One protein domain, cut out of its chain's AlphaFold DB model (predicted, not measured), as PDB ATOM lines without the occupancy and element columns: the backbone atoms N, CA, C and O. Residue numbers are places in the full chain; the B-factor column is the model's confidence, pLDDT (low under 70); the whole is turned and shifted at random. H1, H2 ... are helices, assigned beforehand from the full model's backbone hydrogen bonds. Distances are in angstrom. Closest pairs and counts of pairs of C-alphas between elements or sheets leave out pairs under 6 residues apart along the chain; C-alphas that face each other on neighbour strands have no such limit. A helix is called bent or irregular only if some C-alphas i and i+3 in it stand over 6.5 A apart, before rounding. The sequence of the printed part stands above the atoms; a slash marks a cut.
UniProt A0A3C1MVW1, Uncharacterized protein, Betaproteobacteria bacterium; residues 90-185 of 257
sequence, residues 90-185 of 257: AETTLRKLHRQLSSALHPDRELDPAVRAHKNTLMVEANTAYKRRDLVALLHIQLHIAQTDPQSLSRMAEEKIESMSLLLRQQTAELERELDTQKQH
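AT A GLANCE: This is residues 90 to 185 of the 257 residues of an uncharacterized protein of Betaproteobacteria bacterium (UniProt A0A3C1MVW1). Three helices, H1, H2 and H3, run side by side as a small up-and-down bundle, and a fourth, much longer helix, H4, folds back along H3 and then runs on past the bundle as a free arm, residues 171 to 185. H4 meets H3 with its first half, while H2 is on the side of H3 away from H4. The printed part has 96 residues, with four named helices in the order H1, H2, H3, H4 and no named strand; the class is all helix. The whole is loose, with a radius of gyration of the C-alphas of 16.1 A, and spans 57 by 28 by 20 A, the arm of H4 adding to the longest span.

HOW THE PARTS SIT: H1, residues 90 to 104, and H2, residues 113 to 131, form a helical hairpin: they touch at a shallow tilt of 10 degrees, opposite ways, the closest C-alphas being those of His 98 and Tyr 130, 6.7 A apart. H2 touches H1 with residues 123 to 130 alone. H3, residues 135 to 146, makes a hairpin with H2 at a shallow tilt of 22 degrees, opposite ways; their closest C-alphas are those of Ala 126 and Leu 138, 5.7 A apart. H3 also touches H1, the same way at a shallow tilt of 30 degrees, with the C-alphas of Leu 94 and Leu 135 closest at 6.4 A. These three are a bundle, up and down, each helix running against the one before it. H4, residues 153 to 185, forms a hairpin with H3, opposite ways at a shallow tilt of 25 degrees; it touches H3 with residues 153 to 167 alone, closest at the C-alphas of Ala 146 and Leu 153, 6.3 A apart. H3 is the hub, touching the three other helices. H1 and H4 are near each other, and H2 and H4 are apart. Every O i to N i+4 pair is within hydrogen-bond range in H1, H2 and H3, and 26 of 29 are in H4.

IN THESE COORDINATES: H1 begins at C-alpha 90, (167.678, 169.945, 115.645), and is 21.1 A long. H2 is 27.0 A long and H3 16.2 A, beginning at C-alpha 135, (162.480, 171.619, 122.932). H4 is 45.8 A long and ends at C-alpha 185, (177.488, 150.495, 136.248). It is irregular, with C-alphas 155 and 158 7.3 A apart, and has a kink of 37 degrees near residue 160.

THE WHOLE: The C-alphas farthest apart, those of Leu 111 and Gln 184, are 57.1 A apart. Residues 147 to 152 also stand free. Without the free stretches the body spans 40 by 28 by 16 A. The printed part has no cut; the link from H2 to H3 is tight, and those from H1 to H2 and from H3 to H4 are short. The mean pLDDT of the printed part is 75.6, with residue 90, residues 107 to 111 and residues 146 to 164 under 70.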
ATOM      1  N   ALA A  90     168.274 169.761 114.323       65.62
ATOM      2  CA  ALA A  90     167.678 169.945 115.645       65.62
ATOM      3  C   ALA A  90     168.059 171.301 116.265       65.62
ATOM      4  O   ALA A  90     167.182 172.023 116.749       65.62
ATOM      5  N   GLU A  91     169.331 171.706 116.199       70.38
ATOM      6  CA  GLU A  91     169.761 173.025 116.681       70.38
ATOM      7  C   GLU A  91     169.110 174.168 115.895       70.38
ATOM      8  O   GLU A  91     168.676 175.169 116.477       70.38
ATOM      9  N   THR A  92     169.013 174.019 114.575       76.38
ATOM     10  CA  THR A  92     168.378 175.010 113.700       76.38
ATOM     11  C   THR A  92     166.896 175.163 114.038       76.38
ATOM     12  O   THR A  92     166.387 176.283 114.148       76.38
ATOM     13  N   THR A  93     166.216 174.044 114.291       73.75
ATOM     14  CA  THR A  93     164.813 174.007 114.720       73.75
ATOM     15  C   THR A  93     164.623 174.693 116.071       73.75
ATOM     16  O   THR A  93     163.739 175.540 116.221       73.75
ATOM     17  N   LEU A  94     165.501 174.415 117.036       75.62
ATOM     18  CA  LEU A  94     165.442 174.977 118.385       75.62
ATOM     19  C   LEU A  94     165.651 176.505 118.380       75.62
ATOM     20  O   LEU A  94     164.896 177.243 119.018       75.62
ATOM     21  N   ARG A  95     166.604 177.007 117.579       80.69
ATOM     22  CA  ARG A  95     166.810 178.454 117.367       80.69
ATOM     23  C   ARG A  95     165.619 179.115 116.673       80.69
ATOM     24  O   ARG A  95     165.213 180.211 117.064       80.69
ATOM     25  N   LYS A  96     165.043 178.467 115.653       80.19
ATOM     26  CA  LYS A  96     163.869 178.979 114.925       80.19
ATOM     27  C   LYS A  96     162.667 179.126 115.861       80.19
ATOM     28  O   LYS A  96     162.035 180.183 115.864       80.19
ATOM     29  N   LEU A  97     162.402 178.119 116.692       76.44
ATOM     30  CA  LEU A  97     161.297 178.125 117.654       76.44
ATOM     31  C   LEU A  97     161.486 179.168 118.755       76.44
ATOM     32  O   LEU A  97     160.563 179.932 119.035       76.44
ATOM     33  N   HIS A  98     162.686 179.278 119.331       82.44
ATOM     34  CA  HIS A  98     162.969 180.310 120.334       82.44
ATOM     35  C   HIS A  98     162.819 181.727 119.769       82.44
ATOM     36  O   HIS A  98     162.224 182.592 120.418       82.44
ATOM     37  N   ARG A  99     163.255 181.966 118.527       83.56
ATOM     38  CA  ARG A  99     163.056 183.255 117.850       83.56
ATOM     39  C   ARG A  99     161.574 183.566 117.620       83.56
ATOM     40  O   ARG A  99     161.158 184.708 117.813       83.56
ATOM     41  N   GLN A 100     160.779 182.572 117.223       79.00
ATOM     42  CA  GLN A 100     159.330 182.723 117.052       79.00
ATOM     43  C   GLN A 100     158.637 183.052 118.381       79.00
ATOM     44  O   GLN A 100     157.842 183.989 118.436       79.00
ATOM     45  N   LEU A 101     158.991 182.345 119.458       81.06
ATOM     46  CA  LEU A 101     158.493 182.607 120.811       81.06
ATOM     47  C   LEU A 101     158.863 184.008 121.296       81.06
ATOM     48  O   LEU A 101     157.991 184.752 121.735       81.06
ATOM     49  N   SER A 102     160.126 184.400 121.131       83.69
ATOM     50  CA  SER A 102     160.622 185.730 121.504       83.69
ATOM     51  C   SER A 102     159.873 186.849 120.771       83.69
ATOM     52  O   SER A 102     159.583 187.893 121.349       83.69
ATOM     53  N   SER A 103     159.523 186.630 119.498       80.75
ATOM     54  CA  SER A 103     158.741 187.590 118.713       80.75
ATOM     55  C   SER A 103     157.267 187.657 119.135       80.75
ATOM     56  O   SER A 103     156.665 188.724 119.018       80.75
ATOM     57  N   ALA A 104     156.671 186.544 119.574       74.06
ATOM     58  CA  ALA A 104     155.266 186.478 119.990       74.06
ATOM     59  C   ALA A 104     155.048 186.996 121.428       74.06
ATOM     60  O   ALA A 104     154.035 187.633 121.722       74.06
ATOM     61  N   LEU A 105     156.023 186.766 122.312       76.69
ATOM     62  CA  LEU A 105     155.989 187.123 123.734       76.69
ATOM     63  C   LEU A 105     156.614 188.490 124.046       76.69
ATOM     64  O   LEU A 105     156.811 188.808 125.215       76.69
ATOM     65  N   HIS A 106     156.937 189.308 123.038       72.88
ATOM     66  CA  HIS A 106     157.676 190.550 123.269       72.88
ATOM     67  C   HIS A 106     156.873 191.548 124.141       72.88
ATOM     68  O   HIS A 106     155.828 192.034 123.692       72.88
ATOM     69  N   PRO A 107     157.354 191.902 125.351       64.38
ATOM     70  CA  PRO A 107     156.590 192.684 126.331       64.38
ATOM     71  C   PRO A 107     156.389 194.161 125.944       64.38
ATOM     72  O   PRO A 107     155.444 194.778 126.425       64.38
ATOM     73  N   ASP A 108     157.210 194.723 125.044       63.84
ATOM     74  CA  ASP A 108     157.087 196.132 124.593       63.84
ATOM     75  C   ASP A 108     155.855 196.435 123.728       63.84
ATOM     76  O   ASP A 108     155.572 197.597 123.440       63.84
ATOM     77  N   ARG A 109     155.122 195.418 123.267       62.31
ATOM     78  CA  ARG A 109     153.977 195.619 122.364       62.31
ATOM     79  C   ARG A 109     152.636 195.756 123.083       62.31
ATOM     80  O   ARG A 109     151.619 195.903 122.412       62.31
ATOM     81  N   GLU A 110     152.615 195.719 124.412       67.38
ATOM     82  CA  GLU A 110     151.370 195.702 125.181       67.38
ATOM     83  C   GLU A 110     151.233 196.866 126.157       67.38
ATOM     84  O   GLU A 110     152.096 197.114 126.999       67.38
ATOM     85  N   LEU A 111     150.091 197.555 126.061       68.62
ATOM     86  CA  LEU A 111     149.724 198.653 126.955       68.62
ATOM     87  C   LEU A 111     149.142 198.164 128.291       68.62
ATOM     88  O   LEU A 111     149.205 198.896 129.278       68.62
ATOM     89  N   ASP A 112     148.616 196.936 128.349       81.12
ATOM     90  CA  ASP A 112     148.046 196.373 129.575       81.12
ATOM     91  C   ASP A 112     149.161 195.851 130.512       81.12
ATOM     92  O   ASP A 112     149.947 194.977 130.123       81.12
ATOM     93  N   PRO A 113     149.277 196.368 131.751       78.94
ATOM     94  CA  PRO A 113     150.261 195.893 132.720       78.94
ATOM     95  C   PRO A 113     150.094 194.416 133.116       78.94
ATOM     96  O   PRO A 113     151.103 193.767 133.400       78.94
ATOM     97  N   ALA A 114     148.877 193.866 133.120       77.06
ATOM     98  CA  ALA A 114     148.634 192.475 133.504       77.06
ATOM     99  C   ALA A 114     149.100 191.492 132.418       77.06
ATOM    100  O   ALA A 114     149.784 190.509 132.713       77.06
ATOM    101  N   VAL A 115     148.799 191.790 131.151       75.75
ATOM    102  CA  VAL A 115     149.189 190.940 130.012       75.75
ATOM    103  C   VAL A 115     150.705 190.993 129.790       75.75
ATOM    104  O   VAL A 115     151.349 189.956 129.605       75.75
ATOM    105  N   ARG A 116     151.317 192.165 129.999       80.56
ATOM    106  CA  ARG A 116     152.776 192.341 129.980       80.56
ATOM    107  C   ARG A 116     153.492 191.525 131.060       80.56
ATOM    108  O   ARG A 116     154.538 190.942 130.778       80.56
ATOM    109  N   ALA A 117     152.941 191.442 132.274       81.81
ATOM    110  CA  ALA A 117     153.496 190.595 133.332       81.81
ATOM    111  C   ALA A 117     153.417 189.102 132.967       81.81
ATOM    112  O   ALA A 117     154.404 188.380 133.112       81.81
ATOM    113  N   HIS A 118     152.280 188.657 132.427       79.44
ATOM    114  CA  HIS A 118     152.089 187.278 131.977       79.44
ATOM    115  C   HIS A 118     153.063 186.892 130.848       79.44
ATOM    116  O   HIS A 118     153.734 185.861 130.931       79.44
ATOM    117  N   LYS A 119     153.229 187.756 129.837       82.94
ATOM    118  CA  LYS A 119     154.202 187.549 128.752       82.94
ATOM    119  C   LYS A 119     155.646 187.521 129.236       82.94
ATOM    120  O   LYS A 119     156.435 186.729 128.728       82.94
ATOM    121  N   ASN A 120     155.992 188.337 130.233       84.06
ATOM    122  CA  ASN A 120     157.337 188.335 130.797       84.06
ATOM    123  C   ASN A 120     157.656 187.000 131.495       84.06
ATOM    124  O   ASN A 120     158.730 186.442 131.285       84.06
ATOM    125  N   THR A 121     156.705 186.436 132.248       85.56
ATOM    126  CA  THR A 121     156.854 185.105 132.862       85.56
ATOM    127  C   THR A 121     157.075 184.020 131.807       85.56
ATOM    128  O   THR A 121     158.047 183.270 131.898       85.56
ATOM    129  N   LEU A 122     156.244 183.991 130.760       84.56
ATOM    130  CA  LEU A 122     156.386 183.032 129.657       84.56
ATOM    131  C   LEU A 122     157.711 183.207 128.896       84.56
ATOM    132  O   LEU A 122     158.311 182.231 128.454       84.56
ATOM    133  N   MET A 123     158.207 184.441 128.762       87.50
ATOM    134  CA  MET A 123     159.500 184.723 128.134       87.50
ATOM    135  C   MET A 123     160.679 184.238 128.994       87.50
ATOM    136  O   MET A 123     161.649 183.688 128.467       87.50
ATOM    137  N   VAL A 124     160.609 184.398 130.320       87.19
ATOM    138  CA  VAL A 124     161.606 183.845 131.256       87.19
ATOM    139  C   VAL A 124     161.628 182.318 131.183       87.19
ATOM    140  O   VAL A 124     162.707 181.716 131.139       87.19
ATOM    141  N   GLU A 125     160.456 181.692 131.110       85.94
ATOM    142  CA  GLU A 125     160.315 180.247 130.947       85.94
ATOM    143  C   GLU A 125     160.902 179.775 129.606       85.94
ATOM    144  O   GLU A 125     161.735 178.868 129.583       85.94
ATOM    145  N   ALA A 126     160.598 180.470 128.503       86.50
ATOM    146  CA  ALA A 126     161.138 180.168 127.177       86.50
ATOM    147  C   ALA A 126     162.668 180.319 127.120       86.50
ATOM    148  O   ALA A 126     163.363 179.484 126.542       86.50
ATOM    149  N   ASN A 127     163.226 181.349 127.759       86.88
ATOM    150  CA  ASN A 127     164.675 181.528 127.851       86.88
ATOM    151  C   ASN A 127     165.349 180.425 128.677       86.88
ATOM    152  O   ASN A 127     166.464 180.007 128.359       86.88
ATOM    153  N   THR A 128     164.686 179.948 129.730       87.12
ATOM    154  CA  THR A 128     165.186 178.851 130.568       87.12
ATOM    155  C   THR A 128     165.160 177.530 129.805       87.12
ATOM    156  O   THR A 128     166.165 176.818 129.788       87.12
ATOM    157  N   ALA A 129     164.057 177.245 129.109       83.12
ATOM    158  CA  ALA A 129     163.917 176.087 128.236       83.12
ATOM    159  C   ALA A 129     164.975 176.086 127.119       83.12
ATOM    160  O   ALA A 129     165.675 175.096 126.926       83.12
ATOM    161  N   TYR A 130     165.198 177.230 126.461       82.75
ATOM    162  CA  TYR A 130     166.230 177.372 125.431       82.75
ATOM    163  C   TYR A 130     167.645 177.099 125.957       82.75
ATOM    164  O   TYR A 130     168.402 176.359 125.330       82.75
ATOM    165  N   LYS A 131     168.002 177.634 127.134       82.19
ATOM    166  CA  LYS A 131     169.309 177.370 127.770       82.19
ATOM    167  C   LYS A 131     169.522 175.890 128.084       82.19
ATOM    168  O   LYS A 131     170.641 175.404 127.959       82.19
ATOM    169  N   ARG A 132     168.458 175.185 128.476       81.12
ATOM    170  CA  ARG A 132     168.468 173.740 128.747       81.12
ATOM    171  C   ARG A 132     168.374 172.884 127.482       81.12
ATOM    172  O   ARG A 132     168.389 171.668 127.597       81.12
ATOM    173  N   ARG A 133     168.281 173.504 126.295       76.88
ATOM    174  CA  ARG A 133     167.976 172.831 125.021       76.88
ATOM    175  C   ARG A 133     166.688 171.989 125.101       76.88
ATOM    176  O   ARG A 133     166.547 170.990 124.406       76.88
ATOM    177  N   ASP A 134     165.734 172.422 125.925       77.06
ATOM    178  CA  ASP A 134     164.468 171.734 126.178       77.06
ATOM    179  C   ASP A 134     163.420 172.143 125.135       77.06
ATOM    180  O   ASP A 134     162.684 173.128 125.274       77.06
ATOM    181  N   LEU A 135     163.393 171.385 124.043       74.00
ATOM    182  CA  LEU A 135     162.480 171.619 122.932       74.00
ATOM    183  C   LEU A 135     161.010 171.353 123.312       74.00
ATOM    184  O   LEU A 135     160.127 172.038 122.794       74.00
ATOM    185  N   VAL A 136     160.739 170.429 124.245       73.69
ATOM    186  CA  VAL A 136     159.372 170.132 124.713       73.69
ATOM    187  C   VAL A 136     158.797 171.347 125.427       73.69
ATOM    188  O   VAL A 136     157.700 171.795 125.089       73.69
ATOM    189  N   ALA A 137     159.557 171.928 126.358       77.00
ATOM    190  CA  ALA A 137     159.136 173.120 127.082       77.00
ATOM    191  C   ALA A 137     158.896 174.309 126.134       77.00
ATOM    192  O   ALA A 137     157.867 174.979 126.237       77.00
ATOM    193  N   LEU A 138     159.767 174.531 125.138       80.25
ATOM    194  CA  LEU A 138     159.557 175.572 124.119       80.25
ATOM    195  C   LEU A 138     158.257 175.347 123.320       80.25
ATOM    196  O   LEU A 138     157.476 176.280 123.118       80.25
ATOM    197  N   LEU A 139     157.984 174.114 122.891       72.88
ATOM    198  CA  LEU A 139     156.771 173.779 122.136       72.88
ATOM    199  C   LEU A 139     155.492 173.879 122.982       72.88
ATOM    200  O   LEU A 139     154.452 174.285 122.449       72.88
ATOM    201  N   HIS A 140     155.565 173.550 124.276       76.00
ATOM    202  CA  HIS A 140     154.482 173.732 125.249       76.00
ATOM    203  C   HIS A 140     154.117 175.208 125.409       76.00
ATOM    204  O   HIS A 140     152.947 175.570 125.271       76.00
ATOM    205  N   ILE A 141     155.117 176.072 125.602       80.69
ATOM    206  CA  ILE A 141     154.917 177.524 125.683       80.69
ATOM    207  C   ILE A 141     154.297 178.039 124.377       80.69
ATOM    208  O   ILE A 141     153.347 178.821 124.394       80.69
ATOM    209  N   GLN A 142     154.756 177.541 123.223       74.69
ATOM    210  CA  GLN A 142     154.205 177.929 121.924       74.69
ATOM    211  C   GLN A 142     152.748 177.482 121.739       74.69
ATOM    212  O   GLN A 142     151.964 178.190 121.114       74.69
ATOM    213  N   LEU A 143     152.373 176.307 122.261       70.81
ATOM    214  CA  LEU A 143     150.991 175.827 122.239       70.81
ATOM    215  C   LEU A 143     150.089 176.676 123.140       70.81
ATOM    216  O   LEU A 143     148.984 177.015 122.726       70.81
ATOM    217  N   HIS A 144     150.569 177.046 124.328       72.50
ATOM    218  CA  HIS A 144     149.834 177.909 125.250       72.50
ATOM    219  C   HIS A 144     149.500 179.263 124.601       72.50
ATOM    220  O   HIS A 144     148.361 179.722 124.651       72.50
ATOM    221  N   ILE A 145     150.461 179.844 123.874       70.94
ATOM    222  CA  ILE A 145     150.251 181.071 123.093       70.94
ATOM    223  C   ILE A 145     149.264 180.834 121.941       70.94
ATOM    224  O   ILE A 145     148.342 181.624 121.755       70.94
ATOM    225  N   ALA A 146     149.426 179.746 121.179       66.88
ATOM    226  CA  ALA A 146     148.586 179.451 120.015       66.88
ATOM    227  C   ALA A 146     147.110 179.222 120.383       66.88
ATOM    228  O   ALA A 146     146.229 179.628 119.635       66.88
ATOM    229  N   GLN A 147     146.814 178.650 121.555       61.88
ATOM    230  CA  GLN A 147     145.436 178.523 122.060       61.88
ATOM    231  C   GLN A 147     144.741 179.878 122.271       61.88
ATOM    232  O   GLN A 147     143.516 179.938 122.324       61.88
ATOM    233  N   THR A 148     145.514 180.963 122.343       63.69
ATOM    234  CA  THR A 148     145.005 182.332 122.473       63.69
ATOM    235  C   THR A 148     144.787 183.000 121.098       63.69
ATOM    236  O   THR A 148     144.094 184.012 121.028       63.69
ATOM    237  N   ASP A 149     145.307 182.428 119.994       60.25
ATOM    238  CA  ASP A 149     145.151 182.923 118.610       60.25
ATOM    239  C   ASP A 149     144.768 181.799 117.601       60.25
ATOM    240  O   ASP A 149     145.640 181.106 117.053       60.25
ATOM    241  N   PRO A 150     143.462 181.640 117.293       53.56
ATOM    242  CA  PRO A 150     142.920 180.562 116.456       53.56
ATOM    243  C   PRO A 150     143.424 180.524 115.004       53.56
ATOM    244  O   PRO A 150     143.388 179.468 114.373       53.56
ATOM    245  N   GLN A 151     143.887 181.650 114.443       57.53
ATOM    246  CA  GLN A 151     144.323 181.732 113.037       57.53
ATOM    247  C   GLN A 151     145.708 181.092 112.812       57.53
ATOM    248  O   GLN A 151     146.036 180.694 111.692       57.53
ATOM    249  N   SER A 152     146.507 180.932 113.874       55.62
ATOM    250  CA  SER A 152     147.853 180.338 113.822       55.62
ATOM    251  C   SER A 152     147.862 178.797 113.854       55.62
ATOM    252  O   SER A 152     148.832 178.169 113.424       55.62
ATOM    253  N   LEU A 153     146.772 178.169 114.316       54.88
ATOM    254  CA  LEU A 153     146.735 176.748 114.686       54.88
ATOM    255  C   LEU A 153     146.860 175.775 113.500       54.88
ATOM    256  O   LEU A 153     147.529 174.749 113.607       54.88
ATOM    257  N   SER A 154     146.208 176.067 112.369       56.72
ATOM    258  CA  SER A 154     146.006 175.075 111.298       56.72
ATOM    259  C   SER A 154     147.234 174.857 110.408       56.72
ATOM    260  O   SER A 154     147.449 173.739 109.955       56.72
ATOM    261  N   ARG A 155     148.071 175.880 110.183       57.41
ATOM    262  CA  ARG A 155     149.304 175.743 109.376       57.41
ATOM    263  C   ARG A 155     150.482 175.176 110.163       57.41
ATOM    264  O   ARG A 155     151.428 174.684 109.566       57.41
ATOM    265  N   MET A 156     150.433 175.254 111.491       57.47
ATOM    266  CA  MET A 156     151.506 174.772 112.357       57.47
ATOM    267  C   MET A 156     151.361 173.292 112.715       57.47
ATOM    268  O   MET A 156     152.336 172.704 113.152       57.47
ATOM    269  N   ALA A 157     150.184 172.678 112.568       59.00
ATOM    270  CA  ALA A 157     149.905 171.366 113.153       59.00
ATOM    271  C   ALA A 157     150.763 170.214 112.583       59.00
ATOM    272  O   ALA A 157     151.291 169.430 113.364       59.00
ATOM    273  N   GLU A 158     150.953 170.120 111.262       56.78
ATOM    274  CA  GLU A 158     151.642 168.973 110.634       56.78
ATOM    275  C   GLU A 158     153.172 169.009 110.795       56.78
ATOM    276  O   GLU A 158     153.739 168.064 111.344       56.78
ATOM    277  N   GLU A 159     153.844 170.116 110.442       61.53
ATOM    278  CA  GLU A 159     155.292 170.288 110.702       61.53
ATOM    279  C   GLU A 159     155.622 170.149 112.204       61.53
ATOM    280  O   GLU A 159     156.699 169.682 112.597       61.53
ATOM    281  N   LYS A 160     154.683 170.526 113.080       63.53
ATOM    282  CA  LYS A 160     154.844 170.417 114.534       63.53
ATOM    283  C   LYS A 160     154.705 168.978 115.033       63.53
ATOM    284  O   LYS A 160     155.423 168.609 115.955       63.53
ATOM    285  N   ILE A 161     153.847 168.152 114.430       66.06
ATOM    286  CA  ILE A 161     153.744 166.720 114.767       66.06
ATOM    287  C   ILE A 161     155.014 165.970 114.351       66.06
ATOM    288  O   ILE A 161     155.506 165.130 115.109       66.06
ATOM    289  N   GLU A 162     155.570 166.278 113.179       67.69
ATOM    290  CA  GLU A 162     156.785 165.616 112.699       67.69
ATOM    291  C   GLU A 162     158.009 165.991 113.549       67.69
ATOM    292  O   GLU A 162     158.728 165.108 114.024       67.69
ATOM    293  N   SER A 163     158.188 167.283 113.845       61.97
ATOM    294  CA  SER A 163     159.258 167.749 114.741       61.97
ATOM    295  C   SER A 163     159.120 167.207 116.171       61.97
ATOM    296  O   SER A 163     160.119 166.797 116.763       61.97
ATOM    297  N   MET A 164     157.896 167.109 116.707       63.59
ATOM    298  CA  MET A 164     157.623 166.462 117.998       63.59
ATOM    299  C   MET A 164     157.990 164.976 117.976       63.59
ATOM    300  O   MET A 164     158.620 164.475 118.904       63.59
ATOM    301  N   SER A 165     157.628 164.267 116.907       71.50
ATOM    302  CA  SER A 165     157.927 162.840 116.773       71.50
ATOM    303  C   SER A 165     159.433 162.587 116.689       71.50
ATOM    304  O   SER A 165     159.924 161.614 117.261       71.50
ATOM    305  N   LEU A 166     160.179 163.463 116.007       76.12
ATOM    306  CA  LEU A 166     161.638 163.396 115.945       76.12
ATOM    307  C   LEU A 166     162.270 163.621 117.324       76.12
ATOM    308  O   LEU A 166     163.121 162.834 117.736       76.12
ATOM    309  N   LEU A 167     161.826 164.648 118.050       74.19
ATOM    310  CA  LEU A 167     162.324 164.954 119.389       74.19
ATOM    311  C   LEU A 167     162.039 163.828 120.382       74.19
ATOM    312  O   LEU A 167     162.937 163.415 121.107       74.19
ATOM    313  N   LEU A 168     160.808 163.311 120.403       74.31
ATOM    314  CA  LEU A 168     160.439 162.211 121.293       74.31
ATOM    315  C   LEU A 168     161.314 160.985 121.030       74.31
ATOM    316  O   LEU A 168     161.796 160.374 121.972       74.31
ATOM    317  N   ARG A 169     161.609 160.670 119.761       75.19
ATOM    318  CA  ARG A 169     162.556 159.595 119.421       75.19
ATOM    319  C   ARG A 169     163.967 159.876 119.935       75.19
ATOM    320  O   ARG A 169     164.617 158.952 120.413       75.19
ATOM    321  N   GLN A 170     164.443 161.120 119.843       76.12
ATOM    322  CA  GLN A 170     165.749 161.506 120.391       76.12
ATOM    323  C   GLN A 170     165.787 161.352 121.916       76.12
ATOM    324  O   GLN A 170     166.745 160.784 122.431       76.12
ATOM    325  N   GLN A 171     164.735 161.781 122.618       76.75
ATOM    326  CA  GLN A 171     164.618 161.636 124.070       76.75
ATOM    327  C   GLN A 171     164.521 160.171 124.494       76.75
ATOM    328  O   GLN A 171     165.199 159.769 125.433       76.75
ATOM    329  N   THR A 172     163.746 159.347 123.786       83.69
ATOM    330  CA  THR A 172     163.701 157.904 124.046       83.69
ATOM    331  C   THR A 172     165.085 157.282 123.877       83.69
ATOM    332  O   THR A 172     165.529 156.559 124.760       83.69
ATOM    333  N   ALA A 173     165.809 157.623 122.807       81.62
ATOM    334  CA  ALA A 173     167.160 157.113 122.579       81.62
ATOM    335  C   ALA A 173     168.188 157.622 123.610       81.62
ATOM    336  O   ALA A 173     169.198 156.969 123.870       81.62
ATOM    337  N   GLU A 174     167.995 158.810 124.181       82.44
ATOM    338  CA  GLU A 174     168.811 159.321 125.287       82.44
ATOM    339  C   GLU A 174     168.514 158.578 126.590       82.44
ATOM    340  O   GLU A 174     169.440 158.036 127.188       82.44
ATOM    341  N   LEU A 175     167.239 158.431 126.951       88.44
ATOM    342  CA  LEU A 175     166.812 157.668 128.125       88.44
ATOM    343  C   LEU A 175     167.238 156.197 128.047       88.44
ATOM    344  O   LEU A 175     167.656 155.624 129.048       88.44
ATOM    345  N   GLU A 176     167.176 155.579 126.867       91.06
ATOM    346  CA  GLU A 176     167.662 154.212 126.649       91.06
ATOM    347  C   GLU A 176     169.176 154.100 126.876       91.06
ATOM    348  O   GLU A 176     169.627 153.139 127.498       91.06
ATOM    349  N   ARG A 177     169.962 155.091 126.434       88.81
ATOM    350  CA  ARG A 177     171.416 155.133 126.670       88.81
ATOM    351  C   ARG A 177     171.760 155.379 128.133       88.81
ATOM    352  O   ARG A 177     172.681 154.747 128.650       88.81
ATOM    353  N   GLU A 178     171.042 156.272 128.806       90.12
ATOM    354  CA  GLU A 178     171.207 156.497 130.243       90.12
ATOM    355  C   GLU A 178     170.877 155.230 131.032       90.12
ATOM    356  O   GLU A 178     171.654 154.817 131.891       90.12
ATOM    357  N   LEU A 179     169.767 154.569 130.694       89.75
ATOM    358  CA  LEU A 179     169.367 153.305 131.299       89.75
ATOM    359  C   LEU A 179     170.429 152.220 131.089       89.75
ATOM    360  O   LEU A 179     170.762 151.512 132.037       89.75
ATOM    361  N   ASP A 180     170.971 152.087 129.879       88.69
ATOM    362  CA  ASP A 180     172.039 151.125 129.592       88.69
ATOM    363  C   ASP A 180     173.311 151.437 130.394       88.69
ATOM    364  O   ASP A 180     173.855 150.561 131.058       88.69
ATOM    365  N   THR A 181     173.714 152.707 130.455       89.94
ATOM    366  CA  THR A 181     174.882 153.145 131.237       89.94
ATOM    367  C   THR A 181     174.723 152.817 132.725       89.94
ATOM    368  O   THR A 181     175.642 152.290 133.351       89.94
ATOM    369  N   GLN A 182     173.544 153.083 133.295       89.00
ATOM    370  CA  GLN A 182     173.240 152.756 134.691       89.00
ATOM    371  C   GLN A 182     173.232 151.242 134.934       89.00
ATOM    372  O   GLN A 182     173.743 150.777 135.951       89.00
ATOM    373  N   LYS A 183     172.702 150.453 133.991       88.06
ATOM    374  CA  LYS A 183     172.750 148.986 134.069       88.06
ATOM    375  C   LYS A 183     174.183 148.467 134.062       88.06
ATOM    376  O   LYS A 183     174.508 147.641 134.904       88.06
ATOM    377  N   GLN A 184     175.030 148.963 133.161       86.56
ATOM    378  CA  GLN A 184     176.441 148.573 133.095       86.56
ATOM    379  C   GLN A 184     177.186 148.929 134.385       86.56
ATOM    380  O   GLN A 184     177.952 148.114 134.893       86.56
ATOM    381  N   HIS A 185     176.920 150.110 134.956       88.88
ATOM    382  CA  HIS A 185     177.488 150.495 136.248       88.88
ATOM    383  C   HIS A 185     177.094 149.514 137.357       88.88
ATOM    384  O   HIS A 185     177.960 149.054 138.093       88.88
TER     385      HIS A 185